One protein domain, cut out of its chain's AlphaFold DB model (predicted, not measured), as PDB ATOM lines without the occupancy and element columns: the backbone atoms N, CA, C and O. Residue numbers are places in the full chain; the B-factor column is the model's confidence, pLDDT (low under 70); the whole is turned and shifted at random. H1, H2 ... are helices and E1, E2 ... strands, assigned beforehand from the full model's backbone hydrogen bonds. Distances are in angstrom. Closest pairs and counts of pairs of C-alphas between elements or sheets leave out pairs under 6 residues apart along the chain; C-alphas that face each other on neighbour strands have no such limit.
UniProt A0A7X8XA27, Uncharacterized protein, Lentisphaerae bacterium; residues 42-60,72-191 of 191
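Overview. This is residues 42 to 60 and 72 to 191 of the 191 residues of an uncharacterized protein of Lentisphaerae bacterium (UniProt A0A7X8XA27). Little regular structure is here: a small, strongly twisted branched sheet, E2 at its core, is set among long loops, with the short helix H1 off the sheet beyond E1. Of 139 printed residues only 27 are in named elements, H1 then E1 to E5; neighbour strands are antiparallel, the class mostly strand. It is compact, radius of gyration of the C-alphas 14.3 A, spans 38 by 38 by 27 A.

Along the chain. Find C-alpha 106 at (25.716, -39.579, -4.351); E2 runs 14.1 A to residue 111. E1 is residues 77 to 80, E3 133 to 135, E4 142 to 146, E5 152 to 156, ending at (39.444, -44.806, -0.987). H1 is residues 42 to 45.

Arrangement. Beside E2, E1 lies on one side, E3 and E4 on the other side. Hairpins E1-E2 and E2-E3 form a meander, each strand the antiparallel neighbour of the one before; within hydrogen-bond range are N 78 and O 107, 3.0 A, and N 110 and O 134, 2.9 A. For E2 and E4, see N 108 and O 144, 2.9 A; for hairpin E4-E5, N 145 and O 153, 2.8 A. H1 is too short for an O i to N i+4 pair; its 1 O i to N i+3 pair is within range.

Size, cuts and confidence. Residues 61 to 71 are not printed; C-alphas 60 and 72 are 9.5 A apart across the cut. Links E1 to E2 and E2 to E3 are long. Look for pLDDT under 70 at residues 51 to 60, 72 to 74 and 85 to 92.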
ATOM      1  N   GLY A  42      13.150 -52.830  -5.660       73.06
ATOM      2  CA  GLY A  42      13.849 -52.215  -4.524       73.06
ATOM      3  C   GLY A  42      15.314 -52.628  -4.344       73.06
ATOM      4  O   GLY A  42      16.073 -51.916  -3.688       73.06
ATOM      5  N   ASP A  43      15.724 -53.760  -4.908       75.69
ATOM      6  CA  ASP A  43      17.117 -54.220  -4.946       75.69
ATOM      7  C   ASP A  43      18.041 -53.274  -5.717       75.69
ATOM      8  O   ASP A  43      19.211 -53.174  -5.358       75.69
ATOM      9  N   VAL A  44      17.527 -52.527  -6.700       79.12
ATOM     10  CA  VAL A  44      18.307 -51.543  -7.476       79.12
ATOM     11  C   VAL A  44      18.911 -50.455  -6.578       79.12
ATOM     12  O   VAL A  44      19.979 -49.922  -6.869       79.12
ATOM     13  N   PHE A  45      18.266 -50.156  -5.450       79.38
ATOM     14  CA  PHE A  45      18.711 -49.132  -4.500       79.38
ATOM     15  C   PHE A  45      19.590 -49.685  -3.375       79.38
ATOM     16  O   PHE A  45      19.930 -48.949  -2.444       79.38
ATOM     17  N   MET A  46      19.952 -50.969  -3.438       78.88
ATOM     18  CA  MET A  46      20.779 -51.621  -2.432       78.88
ATOM     19  C   MET A  46      22.079 -52.158  -3.010       78.88
ATOM     20  O   MET A  46      22.122 -52.787  -4.064       78.88
ATOM     21  N   CYS A  47      23.160 -51.960  -2.260       82.50
ATOM     22  CA  CYS A  47      24.439 -52.566  -2.595       82.50
ATOM     23  C   CYS A  47      24.402 -54.070  -2.243       82.50
ATOM     24  O   CYS A  47      24.000 -54.428  -1.129       82.50
ATOM     25  N   PRO A  48      24.865 -54.982  -3.122       80.88
ATOM     26  CA  PRO A  48      24.912 -56.414  -2.817       80.88
ATOM     27  C   PRO A  48      25.700 -56.758  -1.542       80.88
ATOM     28  O   PRO A  48      25.324 -57.702  -0.841       80.88
ATOM     29  N   LEU A  49      26.732 -55.969  -1.208       83.00
ATOM     30  CA  LEU A  49      27.545 -56.119   0.009       83.00
ATOM     31  C   LEU A  49      26.827 -55.672   1.295       83.00
ATOM     32  O   LEU A  49      27.271 -56.002   2.391       83.00
ATOM     33  N   MET A  50      25.686 -54.983   1.192       79.88
ATOM     34  CA  MET A  50      24.806 -54.677   2.328       79.88
ATOM     35  C   MET A  50      23.870 -55.858   2.611       79.88
ATOM     36  O   MET A  50      22.654 -55.756   2.446       79.88
ATOM     37  N   GLN A  51      24.447 -57.020   2.936       68.50
ATOM     38  CA  GLN A  51      23.714 -58.285   3.116       68.50
ATOM     39  C   GLN A  51      22.810 -58.285   4.355       68.50
ATOM     40  O   GLN A  51      21.711 -58.838   4.305       68.50
ATOM     41  N   ASP A  52      23.217 -57.580   5.410       64.62
ATOM     42  CA  ASP A  52      22.485 -57.479   6.674       64.62
ATOM     43  C   ASP A  52      21.416 -56.385   6.619       64.62
ATOM     44  O   ASP A  52      21.461 -55.421   7.372       64.62
ATOM     45  N   HIS A  53      20.465 -56.492   5.691       65.06
ATOM     46  CA  HIS A  53      19.404 -55.502   5.543       65.06
ATOM     47  C   HIS A  53      18.038 -56.107   5.951       65.06
ATOM     48  O   HIS A  53      17.541 -56.998   5.258       65.06
ATOM     49  N   PRO A  54      17.345 -55.605   7.002       58.06
ATOM     50  CA  PRO A  54      16.071 -56.158   7.503       58.06
ATOM     51  C   PRO A  54      14.852 -55.800   6.629       58.06
ATOM     52  O   PRO A  54      13.743 -55.603   7.115       58.06
ATOM     53  N   GLY A  55      15.054 -55.628   5.331       60.09
ATOM     54  CA  GLY A  55      14.114 -54.972   4.438       60.09
ATOM     55  C   GLY A  55      14.057 -55.626   3.081       60.09
ATOM     56  O   GLY A  55      14.861 -56.493   2.740       60.09
ATOM     57  N   SER A  56      13.034 -55.271   2.323       55.06
ATOM     58  CA  SER A  56      12.602 -56.110   1.223       55.06
ATOM     59  C   SER A  56      13.376 -55.793  -0.051       55.06
ATOM     60  O   SER A  56      12.872 -55.103  -0.931       55.06
ATOM     61  N   ARG A  57      14.564 -56.399  -0.184       59.59
ATOM     62  CA  ARG A  57      15.315 -56.520  -1.454       59.59
ATOM     63  C   ARG A  57      14.428 -56.909  -2.637       59.59
ATOM     64  O   ARG A  57      14.698 -56.525  -3.756       59.59
ATOM     65  N   LYS A  58      13.338 -57.633  -2.384       61.91
ATOM     66  CA  LYS A  58      12.414 -58.136  -3.404       61.91
ATOM     67  C   LYS A  58      11.095 -57.363  -3.495       61.91
ATOM     68  O   LYS A  58      10.114 -57.916  -3.985       61.91
ATOM     69  N   ARG A  59      11.006 -56.139  -2.958       69.31
ATOM     70  CA  ARG A  59       9.774 -55.352  -3.109       69.31
ATOM     71  C   ARG A  59       9.632 -54.865  -4.554       69.31
ATOM     72  O   ARG A  59      10.629 -54.412  -5.123       69.31
ATOM     73  N   PRO A  60       8.423 -54.962  -5.131       68.38
ATOM     74  CA  PRO A  60       8.138 -54.380  -6.433       68.38
ATOM     75  C   PRO A  60       8.181 -52.852  -6.346       68.38
ATOM     76  O   PRO A  60       8.152 -52.301  -5.242       68.38
ATOM     77  N   TYR A  72      10.698 -48.938   0.883       59.62
ATOM     78  CA  TYR A  72      12.055 -49.132   0.405       59.62
ATOM     79  C   TYR A  72      12.893 -48.822   1.602       59.62
ATOM     80  O   TYR A  72      12.970 -47.696   2.081       59.62
ATOM     81  N   THR A  73      13.380 -49.890   2.199       57.38
ATOM     82  CA  THR A  73      14.220 -49.790   3.360       57.38
ATOM     83  C   THR A  73      15.540 -49.168   2.929       57.38
ATOM     84  O   THR A  73      16.441 -49.862   2.484       57.38
ATOM     85  N   TYR A  74      15.525 -47.842   2.982       69.44
ATOM     86  CA  TYR A  74      16.527 -46.831   2.707       69.44
ATOM     87  C   TYR A  74      17.642 -47.165   1.703       69.44
ATOM     88  O   TYR A  74      18.485 -48.037   1.919       69.44
ATOM     89  N   ILE A  75      17.681 -46.350   0.649       78.75
ATOM     90  CA  ILE A  75      18.664 -46.324  -0.441       78.75
ATOM     91  C   ILE A  75      20.084 -46.295   0.132       78.75
ATOM     92  O   ILE A  75      20.376 -45.430   0.948       78.75
ATOM     93  N   ASN A  76      20.961 -47.216  -0.283       86.19
ATOM     94  CA  ASN A  76      22.358 -47.289   0.190       86.19
ATOM     95  C   ASN A  76      23.324 -46.377  -0.587       86.19
ATOM     96  O   ASN A  76      24.534 -46.617  -0.569       86.19
ATOM     97  N   TYR A  77      22.756 -45.399  -1.292       87.94
ATOM     98  CA  TYR A  77      23.418 -44.419  -2.142       87.94
ATOM     99  C   TYR A  77      22.899 -43.022  -1.770       87.94
ATOM    100  O   TYR A  77      22.058 -42.445  -2.465       87.94
ATOM    101  N   GLY A  78      23.334 -42.512  -0.622       88.81
ATOM    102  CA  GLY A  78      22.898 -41.227  -0.085       88.81
ATOM    103  C   GLY A  78      23.310 -40.052  -0.971       88.81
ATOM    104  O   GLY A  78      24.430 -40.001  -1.479       88.81
ATOM    105  N   MET A  79      22.411 -39.081  -1.134       88.31
ATOM    106  CA  MET A  79      22.669 -37.846  -1.870       88.31
ATOM    107  C   MET A  79      23.249 -36.791  -0.930       88.31
ATOM    108  O   MET A  79      22.760 -36.585   0.186       88.31
ATOM    109  N   SER A  80      24.275 -36.076  -1.390       89.50
ATOM    110  CA  SER A  80      24.866 -34.976  -0.635       89.50
ATOM    111  C   SER A  80      23.813 -33.908  -0.321       89.50
ATOM    112  O   SER A  80      23.217 -33.288  -1.208       89.50
ATOM    113  N   ARG A  81      23.602 -33.646   0.975       86.31
ATOM    114  CA  ARG A  81      22.608 -32.675   1.467       86.31
ATOM    115  C   ARG A  81      22.839 -31.267   0.920       86.31
ATOM    116  O   ARG A  81      21.897 -30.477   0.855       86.31
ATOM    117  N   LEU A  82      24.065 -30.942   0.514       85.81
ATOM    118  CA  LEU A  82      24.449 -29.611   0.047       85.81
ATOM    119  C   LEU A  82      23.858 -29.264  -1.330       85.81
ATOM    120  O   LEU A  82      23.736 -28.083  -1.639       85.81
ATOM    121  N   PHE A  83      23.375 -30.255  -2.091       80.19
ATOM    122  CA  PHE A  83      22.556 -30.042  -3.294       80.19
ATOM    123  C   PHE A  83      21.095 -29.688  -3.003       80.19
ATOM    124  O   PHE A  83      20.407 -29.112  -3.844       80.19
ATOM    125  N   SER A  84      20.614 -30.018  -1.806       71.31
ATOM    126  CA  SER A  84      19.252 -29.701  -1.358       71.31
ATOM    127  C   SER A  84      19.176 -28.418  -0.522       71.31
ATOM    128  O   SER A  84      18.090 -27.910  -0.244       71.31
ATOM    129  N   HIS A  85      20.323 -27.864  -0.119       66.25
ATOM    130  CA  HIS A  85      20.389 -26.786   0.858       66.25
ATOM    131  C   HIS A  85      20.365 -25.401   0.192       66.25
ATOM    132  O   HIS A  85      21.302 -24.995  -0.499       66.25
ATOM    133  N   GLY A  86      19.298 -24.635   0.445       58.62
ATOM    134  CA  GLY A  86      19.058 -23.331  -0.187       58.62
ATOM    135  C   GLY A  86      20.153 -22.280   0.048       58.62
ATOM    136  O   GLY A  86      20.336 -21.406  -0.794       58.62
ATOM    137  N   THR A  87      20.921 -22.385   1.138       56.22
ATOM    138  CA  THR A  87      21.980 -21.421   1.495       56.22
ATOM    139  C   THR A  87      23.202 -21.484   0.578       56.22
ATOM    140  O   THR A  87      23.883 -20.476   0.426       56.22
ATOM    141  N   TYR A  88      23.486 -22.624  -0.062       55.50
ATOM    142  CA  TYR A  88      24.649 -22.755  -0.956       55.50
ATOM    143  C   TYR A  88      24.313 -22.427  -2.421       55.50
ATOM    144  O   TYR A  88      25.157 -22.581  -3.293       55.50
ATOM    145  N   GLY A  89      23.091 -21.962  -2.720       51.44
ATOM    146  CA  GLY A  89      22.714 -21.409  -4.030       51.44
ATOM    147  C   GLY A  89      22.500 -22.419  -5.171       51.44
ATOM    148  O   GLY A  89      22.007 -22.031  -6.237       51.44
ATOM    149  N   VAL A  90      22.797 -23.706  -4.957       59.59
ATOM    150  CA  VAL A  90      22.582 -24.799  -5.923       59.59
ATOM    151  C   VAL A  90      21.325 -25.552  -5.525       59.59
ATOM    152  O   VAL A  90      21.388 -26.640  -4.977       59.59
ATOM    153  N   LYS A  91      20.151 -24.970  -5.790       63.62
ATOM    154  CA  LYS A  91      18.928 -25.778  -5.840       63.62
ATOM    155  C   LYS A  91      18.980 -26.612  -7.110       63.62
ATOM    156  O   LYS A  91      18.446 -26.177  -8.123       63.62
ATOM    157  N   LEU A  92      19.651 -27.760  -7.035       66.44
ATOM    158  CA  LEU A  92      19.496 -28.846  -7.998       66.44
ATOM    159  C   LEU A  92      19.667 -28.413  -9.465       66.44
ATOM    160  O   LEU A  92      18.952 -28.912 -10.313       66.44
ATOM    161  N   LEU A  93      20.552 -27.463  -9.777       71.50
ATOM    162  CA  LEU A  93      20.802 -27.009 -11.151       71.50
ATOM    163  C   LEU A  93      22.237 -27.354 -11.526       71.50
ATOM    164  O   LEU A  93      23.168 -26.783 -10.952       71.50
ATOM    165  N   VAL A  94      22.400 -28.259 -12.491       72.38
ATOM    166  CA  VAL A  94      23.706 -28.719 -12.990       72.38
ATOM    167  C   VAL A  94      24.603 -27.553 -13.448       72.38
ATOM    168  O   VAL A  94      25.763 -27.525 -13.035       72.38
ATOM    169  N   PRO A  95      24.110 -26.517 -14.166       75.38
ATOM    170  CA  PRO A  95      24.961 -25.439 -14.681       75.38
ATOM    171  C   PRO A  95      25.571 -24.550 -13.590       75.38
ATOM    172  O   PRO A  95      26.481 -23.768 -13.855       75.38
ATOM    173  N   LYS A  96      25.073 -24.635 -12.349       79.50
ATOM    174  CA  LYS A  96      25.621 -23.883 -11.211       79.50
ATOM    175  C   LYS A  96      26.796 -24.590 -10.533       79.50
ATOM    176  O   LYS A  96      27.394 -24.014  -9.623       79.50
ATOM    177  N   ILE A  97      27.109 -25.818 -10.938       85.25
ATOM    178  CA  ILE A  97      28.192 -26.612 -10.365       85.25
ATOM    179  C   ILE A  97      29.490 -26.247 -11.078       85.25
ATOM    180  O   ILE A  97      29.615 -26.435 -12.285       85.25
ATOM    181  N   LYS A  98      30.477 -25.736 -10.340       85.19
ATOM    182  CA  LYS A  98      31.734 -25.266 -10.946       85.19
ATOM    183  C   LYS A  98      32.667 -26.393 -11.385       85.19
ATOM    184  O   LYS A  98      33.397 -26.225 -12.354       85.19
ATOM    185  N   SER A  99      32.645 -27.522 -10.676       88.75
ATOM    186  CA  SER A  99      33.484 -28.693 -10.971       88.75
ATOM    187  C   SER A  99      32.679 -30.000 -10.889       88.75
ATOM    188  O   SER A  99      32.873 -30.765  -9.942       88.75
ATOM    189  N   PRO A 100      31.776 -30.279 -11.851       88.38
ATOM    190  CA  PRO A 100      30.891 -31.448 -11.821       88.38
ATOM    191  C   PRO A 100      31.610 -32.784 -11.598       88.38
ATOM    192  O   PRO A 100      31.105 -33.622 -10.872       88.38
ATOM    193  N   SER A 101      32.829 -32.948 -12.112       91.12
ATOM    194  CA  SER A 101      33.625 -34.173 -11.959       91.12
ATOM    195  C   SER A 101      34.362 -34.312 -10.619       91.12
ATOM    196  O   SER A 101      35.134 -35.245 -10.426       91.12
ATOM    197  N   LYS A 102      34.211 -33.358  -9.694       91.81
ATOM    198  CA  LYS A 102      34.965 -33.334  -8.427       91.81
ATOM    199  C   LYS A 102      34.085 -33.245  -7.191       91.81
ATOM    200  O   LYS A 102      34.623 -33.303  -6.088       91.81
ATOM    201  N   VAL A 103      32.777 -33.092  -7.371       92.00
ATOM    202  CA  VAL A 103      31.796 -32.926  -6.295       92.00
ATOM    203  C   VAL A 103      31.033 -34.235  -6.117       92.00
ATOM    204  O   VAL A 103      30.601 -34.839  -7.088       92.00
ATOM    205  N   ILE A 104      30.832 -34.660  -4.877       92.56
ATOM    206  CA  ILE A 104      30.097 -35.873  -4.519       92.56
ATOM    207  C   ILE A 104      28.598 -35.605  -4.671       92.56
ATOM    208  O   ILE A 104      28.037 -34.895  -3.836       92.56
ATOM    209  N   MET A 105      27.937 -36.179  -5.684       89.69
ATOM    210  CA  MET A 105      26.472 -36.127  -5.814       89.69
ATOM    211  C   MET A 105      25.814 -37.189  -4.941       89.69
ATOM    212  O   MET A 105      25.063 -36.838  -4.030       89.69
ATOM    213  N   CYS A 106      26.132 -38.459  -5.189       91.00
ATOM    214  CA  CYS A 106      25.716 -39.579  -4.351       91.00
ATOM    215  C   CYS A 106      26.931 -40.425  -3.977       91.00
ATOM    216  O   CYS A 106      27.915 -40.446  -4.714       91.00
ATOM    217  N   ALA A 107      26.869 -41.143  -2.863       94.19
ATOM    218  CA  ALA A 107      27.907 -42.103  -2.508       94.19
ATOM    219  C   ALA A 107      27.341 -43.281  -1.715       94.19
ATOM    220  O   ALA A 107      26.248 -43.174  -1.160       94.19
ATOM    221  N   ASP A 108      28.085 -44.388  -1.651       94.19
ATOM    222  CA  ASP A 108      27.766 -45.488  -0.740       94.19
ATOM    223  C   ASP A 108      27.632 -44.968   0.692       94.19
ATOM    224  O   ASP A 108      28.573 -44.393   1.247       94.19
ATOM    225  N   ASP A 109      26.477 -45.211   1.305       93.00
ATOM    226  CA  ASP A 109      26.179 -44.692   2.631       93.00
ATOM    227  C   ASP A 109      25.492 -45.722   3.536       93.00
ATOM    228  O   ASP A 109      24.862 -46.682   3.081       93.00
ATOM    229  N   TYR A 110      25.607 -45.512   4.844       92.69
ATOM    230  CA  TYR A 110      24.837 -46.228   5.851       92.69
ATOM    231  C   TYR A 110      24.126 -45.261   6.793       92.69
ATOM    232  O   TYR A 110      24.645 -44.211   7.167       92.69
ATOM    233  N   TYR A 111      22.952 -45.656   7.267       90.44
ATOM    234  CA  TYR A 111      22.195 -44.902   8.244       90.44
ATOM    235  C   TYR A 111      22.866 -44.960   9.610       90.44
ATOM    236  O   TYR A 111      22.995 -46.032  10.200       90.44
ATOM    237  N   ASN A 112      23.236 -43.805  10.154       91.88
ATOM    238  CA  ASN A 112      23.940 -43.725  11.427       91.88
ATOM    239  C   ASN A 112      23.199 -44.449  12.570       91.88
ATOM    240  O   ASN A 112      23.800 -45.254  13.284       91.88
ATOM    241  N   SER A 113      21.885 -44.222  12.705       89.31
ATOM    242  CA  SER A 113      21.085 -44.804  13.796       89.31
ATOM    243  C   SER A 113      20.785 -46.295  13.613       89.31
ATOM    244  O   SER A 113      20.507 -46.987  14.588       89.31
ATOM    245  N   VAL A 114      20.811 -46.807  12.376       88.31
ATOM    246  CA  VAL A 114      20.642 -48.238  12.078       88.31
ATOM    247  C   VAL A 114      21.608 -48.613  10.961       88.31
ATOM    248  O   VAL A 114      21.225 -48.683   9.796       88.31
ATOM    249  N   ARG A 115      22.864 -48.895  11.330       89.00
ATOM    250  CA  ARG A 115      24.007 -49.077  10.406       89.00
ATOM    251  C   ARG A 115      23.882 -50.249   9.415       89.00
ATOM    252  O   ARG A 115      24.759 -50.483   8.597       89.00
ATOM    253  N   MET A 116      22.786 -50.992   9.483       85.62
ATOM    254  CA  MET A 116      22.374 -52.034   8.540       85.62
ATOM    255  C   MET A 116      21.575 -51.502   7.335       85.62
ATOM    256  O   MET A 116      21.256 -52.259   6.425       85.62
ATOM    257  N   ARG A 117      21.210 -50.215   7.329       82.81
ATOM    258  CA  ARG A 117      20.378 -49.563   6.303       82.81
ATOM    259  C   ARG A 117      21.167 -48.458   5.607       82.81
ATOM    260  O   ARG A 117      22.179 -48.034   6.151       82.81
ATOM    261  N   GLY A 118      20.706 -47.986   4.453       84.56
ATOM    262  CA  GLY A 118      21.199 -46.744   3.838       84.56
ATOM    263  C   GLY A 118      20.431 -45.526   4.337       84.56
ATOM    264  O   GLY A 118      19.565 -45.667   5.200       84.56
ATOM    265  N   TYR A 119      20.701 -44.338   3.811       86.44
ATOM    266  CA  TYR A 119      19.904 -43.151   4.086       86.44
ATOM    267  C   TYR A 119      20.024 -42.109   2.969       86.44
ATOM    268  O   TYR A 119      21.089 -41.812   2.450       86.44
ATOM    269  N   VAL A 120      18.912 -41.465   2.621       81.69
ATOM    270  CA  VAL A 120      18.907 -40.553   1.467       81.69
ATOM    271  C   VAL A 120      19.733 -39.276   1.704       81.69
ATOM    272  O   VAL A 120      20.283 -38.717   0.762       81.69
ATOM    273  N   HIS A 121      19.846 -38.814   2.956       84.62
ATOM    274  CA  HIS A 121      20.567 -37.585   3.300       84.62
ATOM    275  C   HIS A 121      21.995 -37.858   3.739       84.62
ATOM    276  O   HIS A 121      22.217 -38.256   4.884       84.62
ATOM    277  N   MET A 122      22.960 -37.505   2.901       91.31
ATOM    278  CA  MET A 122      24.367 -37.614   3.257       91.31
ATOM    279  C   MET A 122      24.954 -36.255   3.649       91.31
ATOM    280  O   MET A 122      24.968 -35.338   2.820       91.31
ATOM    281  N   PRO A 123      25.428 -36.075   4.896       92.44
ATOM    282  CA  PRO A 123      26.125 -34.876   5.296       92.44
ATOM    283  C   PRO A 123      27.615 -34.938   4.969       92.44
ATOM    284  O   PRO A 123      28.231 -35.993   4.842       92.44
ATOM    285  N   GLU A 124      28.193 -33.749   4.930       93.62
ATOM    286  CA  GLU A 124      29.609 -33.459   4.754       93.62
ATOM    287  C   GLU A 124      30.450 -33.644   6.032       93.62
ATOM    288  O   GLU A 124      31.596 -33.200   6.107       93.62
ATOM    289  N   PHE A 125      29.876 -34.252   7.068       94.38
ATOM    290  CA  PHE A 125      30.496 -34.443   8.373       94.38
ATOM    291  C   PHE A 125      30.118 -35.798   8.966       94.38
ATOM    292  O   PHE A 125      29.081 -36.376   8.643       94.38
ATOM    293  N   TYR A 126      30.939 -36.269   9.900       95.44
ATOM    294  CA  TYR A 126      30.617 -37.429  10.717       95.44
ATOM    295  C   TYR A 126      29.755 -37.033  11.921       95.44
ATOM    296  O   TYR A 126      30.006 -36.011  12.558       95.44
ATOM    297  N   SER A 127      28.762 -37.856  12.254       92.88
ATOM    298  CA  SER A 127      27.944 -37.697  13.457       92.88
ATOM    299  C   SER A 127      27.621 -39.060  14.049       92.88
ATOM    300  O   SER A 127      27.192 -39.948  13.326       92.88
ATOM    301  N   GLU A 128      27.765 -39.210  15.364       91.06
ATOM    302  CA  GLU A 128      27.328 -40.417  16.083       91.06
ATOM    303  C   GLU A 128      25.837 -40.358  16.449       91.06
ATOM    304  O   GLU A 128      25.242 -41.366  16.818       91.06
ATOM    305  N   ALA A 129      25.193 -39.201  16.267       89.56
ATOM    306  CA  ALA A 129      23.779 -38.980  16.550       89.56
ATOM    307  C   ALA A 129      22.994 -38.492  15.320       89.56
ATOM    308  O   ALA A 129      23.550 -37.977  14.348       89.56
ATOM    309  N   GLY A 130      21.668 -38.602  15.394       87.56
ATOM    310  CA  GLY A 130      20.760 -38.058  14.388       87.56
ATOM    311  C   GLY A 130      20.619 -38.920  13.136       87.56
ATOM    312  O   GLY A 130      21.309 -39.923  12.942       87.56
ATOM    313  N   ALA A 131      19.667 -38.513  12.299       88.44
ATOM    314  CA  ALA A 131      19.262 -39.280  11.141       88.44
ATOM    315  C   ALA A 131      20.052 -38.862   9.889       88.44
ATOM    316  O   ALA A 131      19.625 -37.977   9.148       88.44
ATOM    317  N   TRP A 132      21.214 -39.488   9.689       91.31
ATOM    318  CA  TRP A 132      22.150 -39.183   8.603       91.31
ATOM    319  C   TRP A 132      22.650 -40.446   7.905       91.31
ATOM    320  O   TRP A 132      22.841 -41.476   8.554       91.31
ATOM    321  N   GLY A 133      22.892 -40.333   6.604       93.44
ATOM    322  CA  GLY A 133      23.608 -41.296   5.778       93.44
ATOM    323  C   GLY A 133      25.086 -40.981   5.793       93.44
ATOM    324  O   GLY A 133      25.491 -39.927   5.325       93.44
ATOM    325  N   LEU A 134      25.900 -41.832   6.394       95.69
ATOM    326  CA  LEU A 134      27.334 -41.610   6.527       95.69
ATOM    327  C   LEU A 134      28.083 -42.445   5.497       95.69
ATOM    328  O   LEU A 134      27.673 -43.571   5.230       95.69
ATOM    329  N   ILE A 135      29.197 -41.921   4.979       96.38
ATOM    330  CA  ILE A 135      30.058 -42.621   4.011       96.38
ATOM    331  C   ILE A 135      30.356 -44.048   4.482       96.38
ATOM    332  O   ILE A 135      30.906 -44.246   5.569       96.38
ATOM    333  N   ASP A 136      30.008 -45.033   3.655       94.50
ATOM    334  CA  ASP A 136      30.294 -46.443   3.895       94.50
ATOM    335  C   ASP A 136      31.517 -46.884   3.087       94.50
ATOM    336  O   ASP A 136      31.566 -46.766   1.865       94.50
ATOM    337  N   ASN A 137      32.501 -47.442   3.780       93.19
ATOM    338  CA  ASN A 137      33.751 -47.958   3.231       93.19
ATOM    339  C   ASN A 137      33.673 -49.469   2.920       93.19
ATOM    340  O   ASN A 137      34.681 -50.180   2.950       93.19
ATOM    341  N   ARG A 138      32.461 -49.972   2.643       90.50
ATOM    342  CA  ARG A 138      32.135 -51.396   2.445       90.50
ATOM    343  C   ARG A 138      32.902 -52.091   1.310       90.50
ATOM    344  O   ARG A 138      32.870 -53.316   1.239       90.50
ATOM    345  N   HIS A 139      33.576 -51.350   0.431       91.62
ATOM    346  CA  HIS A 139      34.318 -51.885  -0.713       91.62
ATOM    347  C   HIS A 139      35.821 -51.950  -0.422       91.62
ATOM    348  O   HIS A 139      36.611 -51.245  -1.047       91.62
ATOM    349  N   ASP A 140      36.220 -52.771   0.557       90.56
ATOM    350  CA  ASP A 140      37.628 -52.912   0.974       90.56
ATOM    351  C   ASP A 140      38.267 -51.548   1.315       90.56
ATOM    352  O   ASP A 140      39.273 -51.116   0.744       90.56
ATOM    353  N   GLY A 141      37.590 -50.784   2.176       93.25
ATOM    354  CA  GLY A 141      38.020 -49.438   2.548       93.25
ATOM    355  C   GLY A 141      37.675 -48.355   1.527       93.25
ATOM    356  O   GLY A 141      38.014 -47.194   1.755       93.25
ATOM    357  N   ALA A 142      37.028 -48.691   0.407       95.56
ATOM    358  CA  ALA A 142      36.557 -47.738  -0.597       95.56
ATOM    359  C   ALA A 142      35.039 -47.512  -0.531       95.56
ATOM    360  O   ALA A 142      34.283 -48.334  -0.004       95.56
ATOM    361  N   CYS A 143      34.617 -46.387  -1.097       95.38
ATOM    362  CA  CYS A 143      33.238 -45.939  -1.235       95.38
ATOM    363  C   CYS A 143      33.011 -45.561  -2.704       95.38
ATOM    364  O   CYS A 143      33.806 -44.805  -3.267       95.38
ATOM    365  N   ASN A 144      31.966 -46.085  -3.345       95.31
ATOM    366  CA  ASN A 144      31.622 -45.659  -4.697       95.31
ATOM    367  C   ASN A 144      30.920 -44.309  -4.642       95.31
ATOM    368  O   ASN A 144      30.020 -44.094  -3.831       95.31
ATOM    369  N   VAL A 145      31.330 -43.412  -5.528       95.38
ATOM    370  CA  VAL A 145      30.828 -42.049  -5.640       95.38
ATOM    371  C   VAL A 145      30.270 -41.861  -7.041       95.38
ATOM    372  O   VAL A 145      30.946 -42.155  -8.022       95.38
ATOM    373  N   LEU A 146      29.038 -41.365  -7.126       92.56
ATOM    374  CA  LEU A 146      28.444 -40.824  -8.342       92.56
ATOM    375  C   LEU A 146      28.637 -39.310  -8.336       92.56
ATOM    376  O   LEU A 146      28.329 -38.632  -7.348       92.56
ATOM    377  N   TYR A 147      29.103 -38.788  -9.457       91.75
ATOM    378  CA  TYR A 147      29.369 -37.374  -9.643       91.75
ATOM    379  C   TYR A 147      28.220 -36.707 -10.407       91.75
ATOM    380  O   TYR A 147      27.521 -37.374 -11.176       91.75
ATOM    381  N   PRO A 148      28.009 -35.388 -10.236       87.62
ATOM    382  CA  PRO A 148      27.060 -34.627 -11.037       87.62
ATOM    383  C   PRO A 148      27.271 -34.787 -12.529       87.62
ATOM    384  O   PRO A 148      26.326 -34.614 -13.294       87.62
ATOM    385  N   ASP A 149      28.501 -35.108 -12.941       86.94
ATOM    386  CA  ASP A 149      28.791 -35.337 -14.335       86.94
ATOM    387  C   ASP A 149      28.447 -36.769 -14.851       86.94
ATOM    388  O   ASP A 149      28.834 -37.158 -15.958       86.94
ATOM    389  N   ALA A 150      27.717 -37.541 -14.044       85.56
ATOM    390  CA  ALA A 150      27.295 -38.926 -14.243       85.56
ATOM    391  C   ALA A 150      28.408 -39.974 -14.385       85.56
ATOM    392  O   ALA A 150      28.090 -41.145 -14.616       85.56
ATOM    393  N   HIS A 151      29.685 -39.618 -14.210       92.56
ATOM    394  CA  HIS A 151      30.689 -40.653 -13.991       92.56
ATOM    395  C   HIS A 151      30.572 -41.196 -12.564       92.56
ATOM    396  O   HIS A 151      30.062 -40.533 -11.656       92.56
ATOM    397  N   ALA A 152      31.033 -42.429 -12.375       92.94
ATOM    398  CA  ALA A 152      31.146 -43.044 -11.066       92.94
ATOM    399  C   ALA A 152      32.578 -43.538 -10.857       92.94
ATOM    400  O   ALA A 152      33.185 -44.093 -11.773       92.94
ATOM    401  N   GLU A 153      33.106 -43.342  -9.656       95.81
ATOM    402  CA  GLU A 153      34.459 -43.753  -9.279       95.81
ATOM    403  C   GLU A 153      34.460 -44.333  -7.863       95.81
ATOM    404  O   GLU A 153      33.659 -43.942  -7.013       95.81
ATOM    405  N   SER A 154      35.372 -45.268  -7.591       96.06
ATOM    406  CA  SER A 154      35.609 -45.762  -6.238       96.06
ATOM    407  C   SER A 154      36.669 -44.909  -5.547       96.06
ATOM    408  O   SER A 154      37.829 -44.888  -5.953       96.06
ATOM    409  N   GLN A 155      36.278 -44.218  -4.481       96.94
ATOM    410  CA  GLN A 155      37.155 -43.365  -3.693       96.94
ATOM    411  C   GLN A 155      37.592 -44.099  -2.428       96.94
ATOM    412  O   GLN A 155      36.767 -44.543  -1.624       96.94
ATOM    413  N   LYS A 156      38.907 -44.226  -2.224       96.81
ATOM    414  CA  LYS A 156      39.444 -44.806  -0.987       96.81
ATOM    415  C   LYS A 156      39.122 -43.893   0.194       96.81
ATOM    416  O   LYS A 156      39.367 -42.687   0.163       96.81
ATOM    417  N   THR A 157      38.589 -44.488   1.253       96.62
ATOM    418  CA  THR A 157      38.426 -43.816   2.539       96.62
ATOM    419  C   THR A 157      39.716 -43.940   3.353       96.62
ATOM    420  O   THR A 157      40.616 -44.708   3.013       96.62
ATOM    421  N   CYS A 158      39.827 -43.185   4.443       95.62
ATOM    422  CA  CYS A 158      40.987 -43.261   5.331       95.62
ATOM    423  C   CYS A 158      40.920 -44.406   6.356       95.62
ATOM    424  O   CYS A 158      41.811 -44.513   7.197       95.62
ATOM    425  N   THR A 159      39.882 -45.246   6.320       94.38
ATOM    426  CA  THR A 159      39.689 -46.330   7.285       94.38
ATOM    427  C   THR A 159      39.213 -47.610   6.608       94.38
ATOM    428  O   THR A 159      38.434 -47.585   5.661       94.38
ATOM    429  N   ASN A 160      39.658 -48.750   7.130       91.69
ATOM    430  CA  ASN A 160      39.183 -50.079   6.726       91.69
ATOM    431  C   ASN A 160      38.272 -50.702   7.793       91.69
ATOM    432  O   ASN A 160      37.911 -51.873   7.697       91.69
ATOM    433  N   LEU A 161      37.934 -49.948   8.846       92.38
ATOM    434  CA  LEU A 161      37.027 -50.434   9.875       92.38
ATOM    435  C   LEU A 161      35.629 -50.616   9.300       92.38
ATOM    436  O   LEU A 161      35.161 -49.793   8.528       92.38
ATOM    437  N   SER A 162      34.932 -51.663   9.729       91.19
ATOM    438  CA  SER A 162      33.508 -51.777   9.432       91.19
ATOM    439  C   SER A 162      32.760 -50.555   9.963       91.19
ATOM    440  O   SER A 162      33.065 -50.063  11.053       91.19
ATOM    441  N   ARG A 163      31.701 -50.139   9.264       92.06
ATOM    442  CA  ARG A 163      30.787 -49.087   9.725       92.06
ATOM    443  C   ARG A 163      30.300 -49.265  11.156       92.06
ATOM    444  O   ARG A 163      30.041 -48.268  11.813       92.06
ATOM    445  N   PHE A 164      30.207 -50.487  11.683       92.62
ATOM    446  CA  PHE A 164      29.821 -50.743  13.079       92.62
ATOM    447  C   PHE A 164      30.883 -50.335  14.111       92.62
ATOM    448  O   PHE A 164      30.553 -50.157  15.277       92.62
ATOM    449  N   ALA A 165      32.131 -50.147  13.684       94.00
ATOM    450  CA  ALA A 165      33.271 -49.789  14.523       94.00
ATOM    451  C   ALA A 165      33.738 -48.332  14.338       94.00
ATOM    452  O   ALA A 165      34.711 -47.925  14.969       94.00
ATOM    453  N   HIS A 166      33.070 -47.540  13.490       94.69
ATOM    454  CA  HIS A 166      33.388 -46.119  13.344       94.69
ATOM    455  C   HIS A 166      33.165 -45.348  14.647       94.69
ATOM    456  O   HIS A 166      32.130 -45.529  15.298       94.69
ATOM    457  N   THR A 167      34.108 -44.453  14.940       93.62
ATOM    458  CA  THR A 167      34.102 -43.503  16.062       93.62
ATOM    459  C   THR A 167      34.411 -42.094  15.559       93.62
ATOM    460  O   THR A 167      34.851 -41.910  14.419       93.62
ATOM    461  N   ALA A 168      34.271 -41.081  16.420       93.38
ATOM    462  CA  ALA A 168      34.628 -39.697  16.091       93.38
ATOM    463  C   ALA A 168      36.070 -39.515  15.562       93.38
ATOM    464  O   ALA A 168      36.305 -38.652  14.717       93.38
ATOM    465  N   SER A 169      37.027 -40.330  16.020       94.38
ATOM    466  CA  SER A 169      38.440 -40.250  15.617       94.38
ATOM    467  C   SER A 169      38.847 -41.247  14.530       94.38
ATOM    468  O   SER A 169      39.945 -41.132  13.990       94.38
ATOM    469  N   ASN A 170      37.992 -42.216  14.195       94.62
ATOM    470  CA  ASN A 170      38.272 -43.212  13.166       94.62
ATOM    471  C   ASN A 170      37.018 -43.478  12.328       94.62
ATOM    472  O   ASN A 170      36.189 -44.334  12.641       94.62
ATOM    473  N   ASN A 171      36.878 -42.682  11.272       95.75
ATOM    474  CA  ASN A 171      35.791 -42.743  10.306       95.75
ATOM    475  C   ASN A 171      36.253 -42.110   8.976       95.75
ATOM    476  O   ASN A 171      37.255 -41.389   8.964       95.75
ATOM    477  N   PRO A 172      35.514 -42.306   7.870       96.69
ATOM    478  CA  PRO A 172      35.898 -41.809   6.546       96.69
ATOM    479  C   PRO A 172      36.096 -40.290   6.420       96.69
ATOM    480  O   PRO A 172      36.765 -39.848   5.492       96.69
ATOM    481  N   TYR A 173      35.539 -39.480   7.326       96.81
ATOM    482  CA  TYR A 173      35.579 -38.016   7.248       96.81
ATOM    483  C   TYR A 173      36.831 -37.402   7.894       96.81
ATOM    484  O   TYR A 173      37.048 -36.195   7.774       96.81
ATOM    485  N   VAL A 174      37.661 -38.201   8.577       96.19
ATOM    486  CA  VAL A 174      38.826 -37.708   9.334       96.19
ATOM    487  C   VAL A 174      39.907 -37.131   8.417       96.19
ATOM    488  O   VAL A 174      40.491 -36.093   8.719       96.19
ATOM    489  N   SER A 175      40.177 -37.779   7.282       95.50
ATOM    490  CA  SER A 175      41.219 -37.358   6.339       95.50
ATOM    491  C   SER A 175      40.958 -37.895   4.932       95.50
ATOM    492  O   SER A 175      40.157 -38.805   4.744       95.50
ATOM    493  N   GLY A 176      41.675 -37.376   3.935       93.69
ATOM    494  CA  GLY A 176      41.540 -37.827   2.548       93.69
ATOM    495  C   GLY A 176      40.328 -37.218   1.842       93.69
ATOM    496  O   GLY A 176      39.914 -36.102   2.164       93.69
ATOM    497  N   TYR A 177      39.781 -37.939   0.861       95.50
ATOM    498  CA  TYR A 177      38.801 -37.406  -0.091       95.50
ATOM    499  C   TYR A 177      37.513 -36.880   0.568       95.50
ATOM    500  O   TYR A 177      37.039 -35.800   0.226       95.50
ATOM    501  N   PHE A 178      36.991 -37.585   1.572       96.19
ATOM    502  CA  PHE A 178      35.735 -37.231   2.246       96.19
ATOM    503  C   PHE A 178      35.900 -36.192   3.369       96.19
ATOM    504  O   PHE A 178      34.925 -35.823   4.024       96.19
ATOM    505  N   SER A 179      37.112 -35.684   3.605       94.56
ATOM    506  CA  SER A 179      37.395 -34.771   4.718       94.56
ATOM    507  C   SER A 179      37.111 -33.289   4.422       94.56
ATOM    508  O   SER A 179      37.046 -32.837   3.277       94.56
ATOM    509  N   GLY A 180      36.972 -32.499   5.492       86.56
ATOM    510  CA  GLY A 180      36.995 -31.029   5.469       86.56
ATOM    511  C   GLY A 180      35.661 -30.304   5.226       86.56
ATOM    512  O   GLY A 180      35.629 -29.069   5.256       86.56
ATOM    513  N   GLY A 181      34.559 -31.038   5.070       89.06
ATOM    514  CA  GLY A 181      33.197 -30.505   5.177       89.06
ATOM    515  C   GLY A 181      32.787 -29.491   4.108       89.06
ATOM    516  O   GLY A 181      33.386 -29.409   3.036       89.06
ATOM    517  N   ALA A 182      31.765 -28.681   4.413       87.56
ATOM    518  CA  ALA A 182      30.991 -27.884   3.441       87.56
ATOM    519  C   ALA A 182      31.807 -26.839   2.667       87.56
ATOM    520  O   ALA A 182      31.329 -26.238   1.707       87.56
ATOM    521  N   SER A 183      33.039 -26.582   3.104       86.56
ATOM    522  CA  SER A 183      33.954 -25.632   2.481       86.56
ATOM    523  C   SER A 183      34.945 -26.286   1.512       86.56
ATOM    524  O   SER A 183      35.725 -25.566   0.886       86.56
ATOM    525  N   LYS A 184      34.970 -27.612   1.378       90.56
ATOM    526  CA  LYS A 184      35.901 -28.309   0.486       90.56
ATOM    527  C   LYS A 184      35.233 -28.711  -0.813       90.56
ATOM    528  O   LYS A 184      34.029 -28.923  -0.857       90.56
ATOM    529  N   LEU A 185      36.050 -28.816  -1.857       89.38
ATOM    530  CA  LEU A 185      35.597 -29.086  -3.217       89.38
ATOM    531  C   LEU A 185      34.712 -30.343  -3.335       89.38
ATOM    532  O   LEU A 185      33.655 -30.213  -3.939       89.38
ATOM    533  N   PRO A 186      35.032 -31.497  -2.705       92.88
ATOM    534  CA  PRO A 186      34.177 -32.686  -2.801       92.88
ATOM    535  C   PRO A 186      32.752 -32.470  -2.291       92.88
ATOM    536  O   PRO A 186      31.813 -33.062  -2.805       92.88
ATOM    537  N   TRP A 187      32.572 -31.593  -1.307       91.31
ATOM    538  CA  TRP A 187      31.275 -31.337  -0.684       91.31
ATOM    539  C   TRP A 187      30.583 -30.086  -1.233       91.31
ATOM    540  O   TRP A 187      29.363 -29.976  -1.169       91.31
ATOM    541  N   CYS A 188      31.340 -29.123  -1.756       88.75
ATOM    542  CA  CYS A 188      30.843 -27.789  -2.068       88.75
ATOM    543  C   CYS A 188      30.633 -27.603  -3.581       88.75
ATOM    544  O   CYS A 188      31.594 -27.303  -4.290       88.75
ATOM    545  N   PRO A 189      29.389 -27.686  -4.094       84.88
ATOM    546  CA  PRO A 189      29.131 -27.633  -5.536       84.88
ATOM    547  C   PRO A 189      29.469 -26.283  -6.194       84.88
ATOM    548  O   PRO A 189      29.688 -26.220  -7.401       84.88
ATOM    549  N   ILE A 190      29.533 -25.200  -5.414       83.88
ATOM    550  CA  ILE A 190      29.808 -23.835  -5.905       83.88
ATOM    551  C   ILE A 190      31.283 -23.428  -5.862       83.88
ATOM    552  O   ILE A 190      31.597 -22.262  -6.143       83.88
ATOM    553  N   LYS A 191      32.177 -24.323  -5.438       79.06
ATOM    554  CA  LYS A 191      33.609 -24.031  -5.340       79.06
ATOM    555  C   LYS A 191      34.373 -24.420  -6.590       79.06
ATOM    556  O   LYS A 191      34.065 -25.464  -7.195       79.06
TER     557      LYS A 191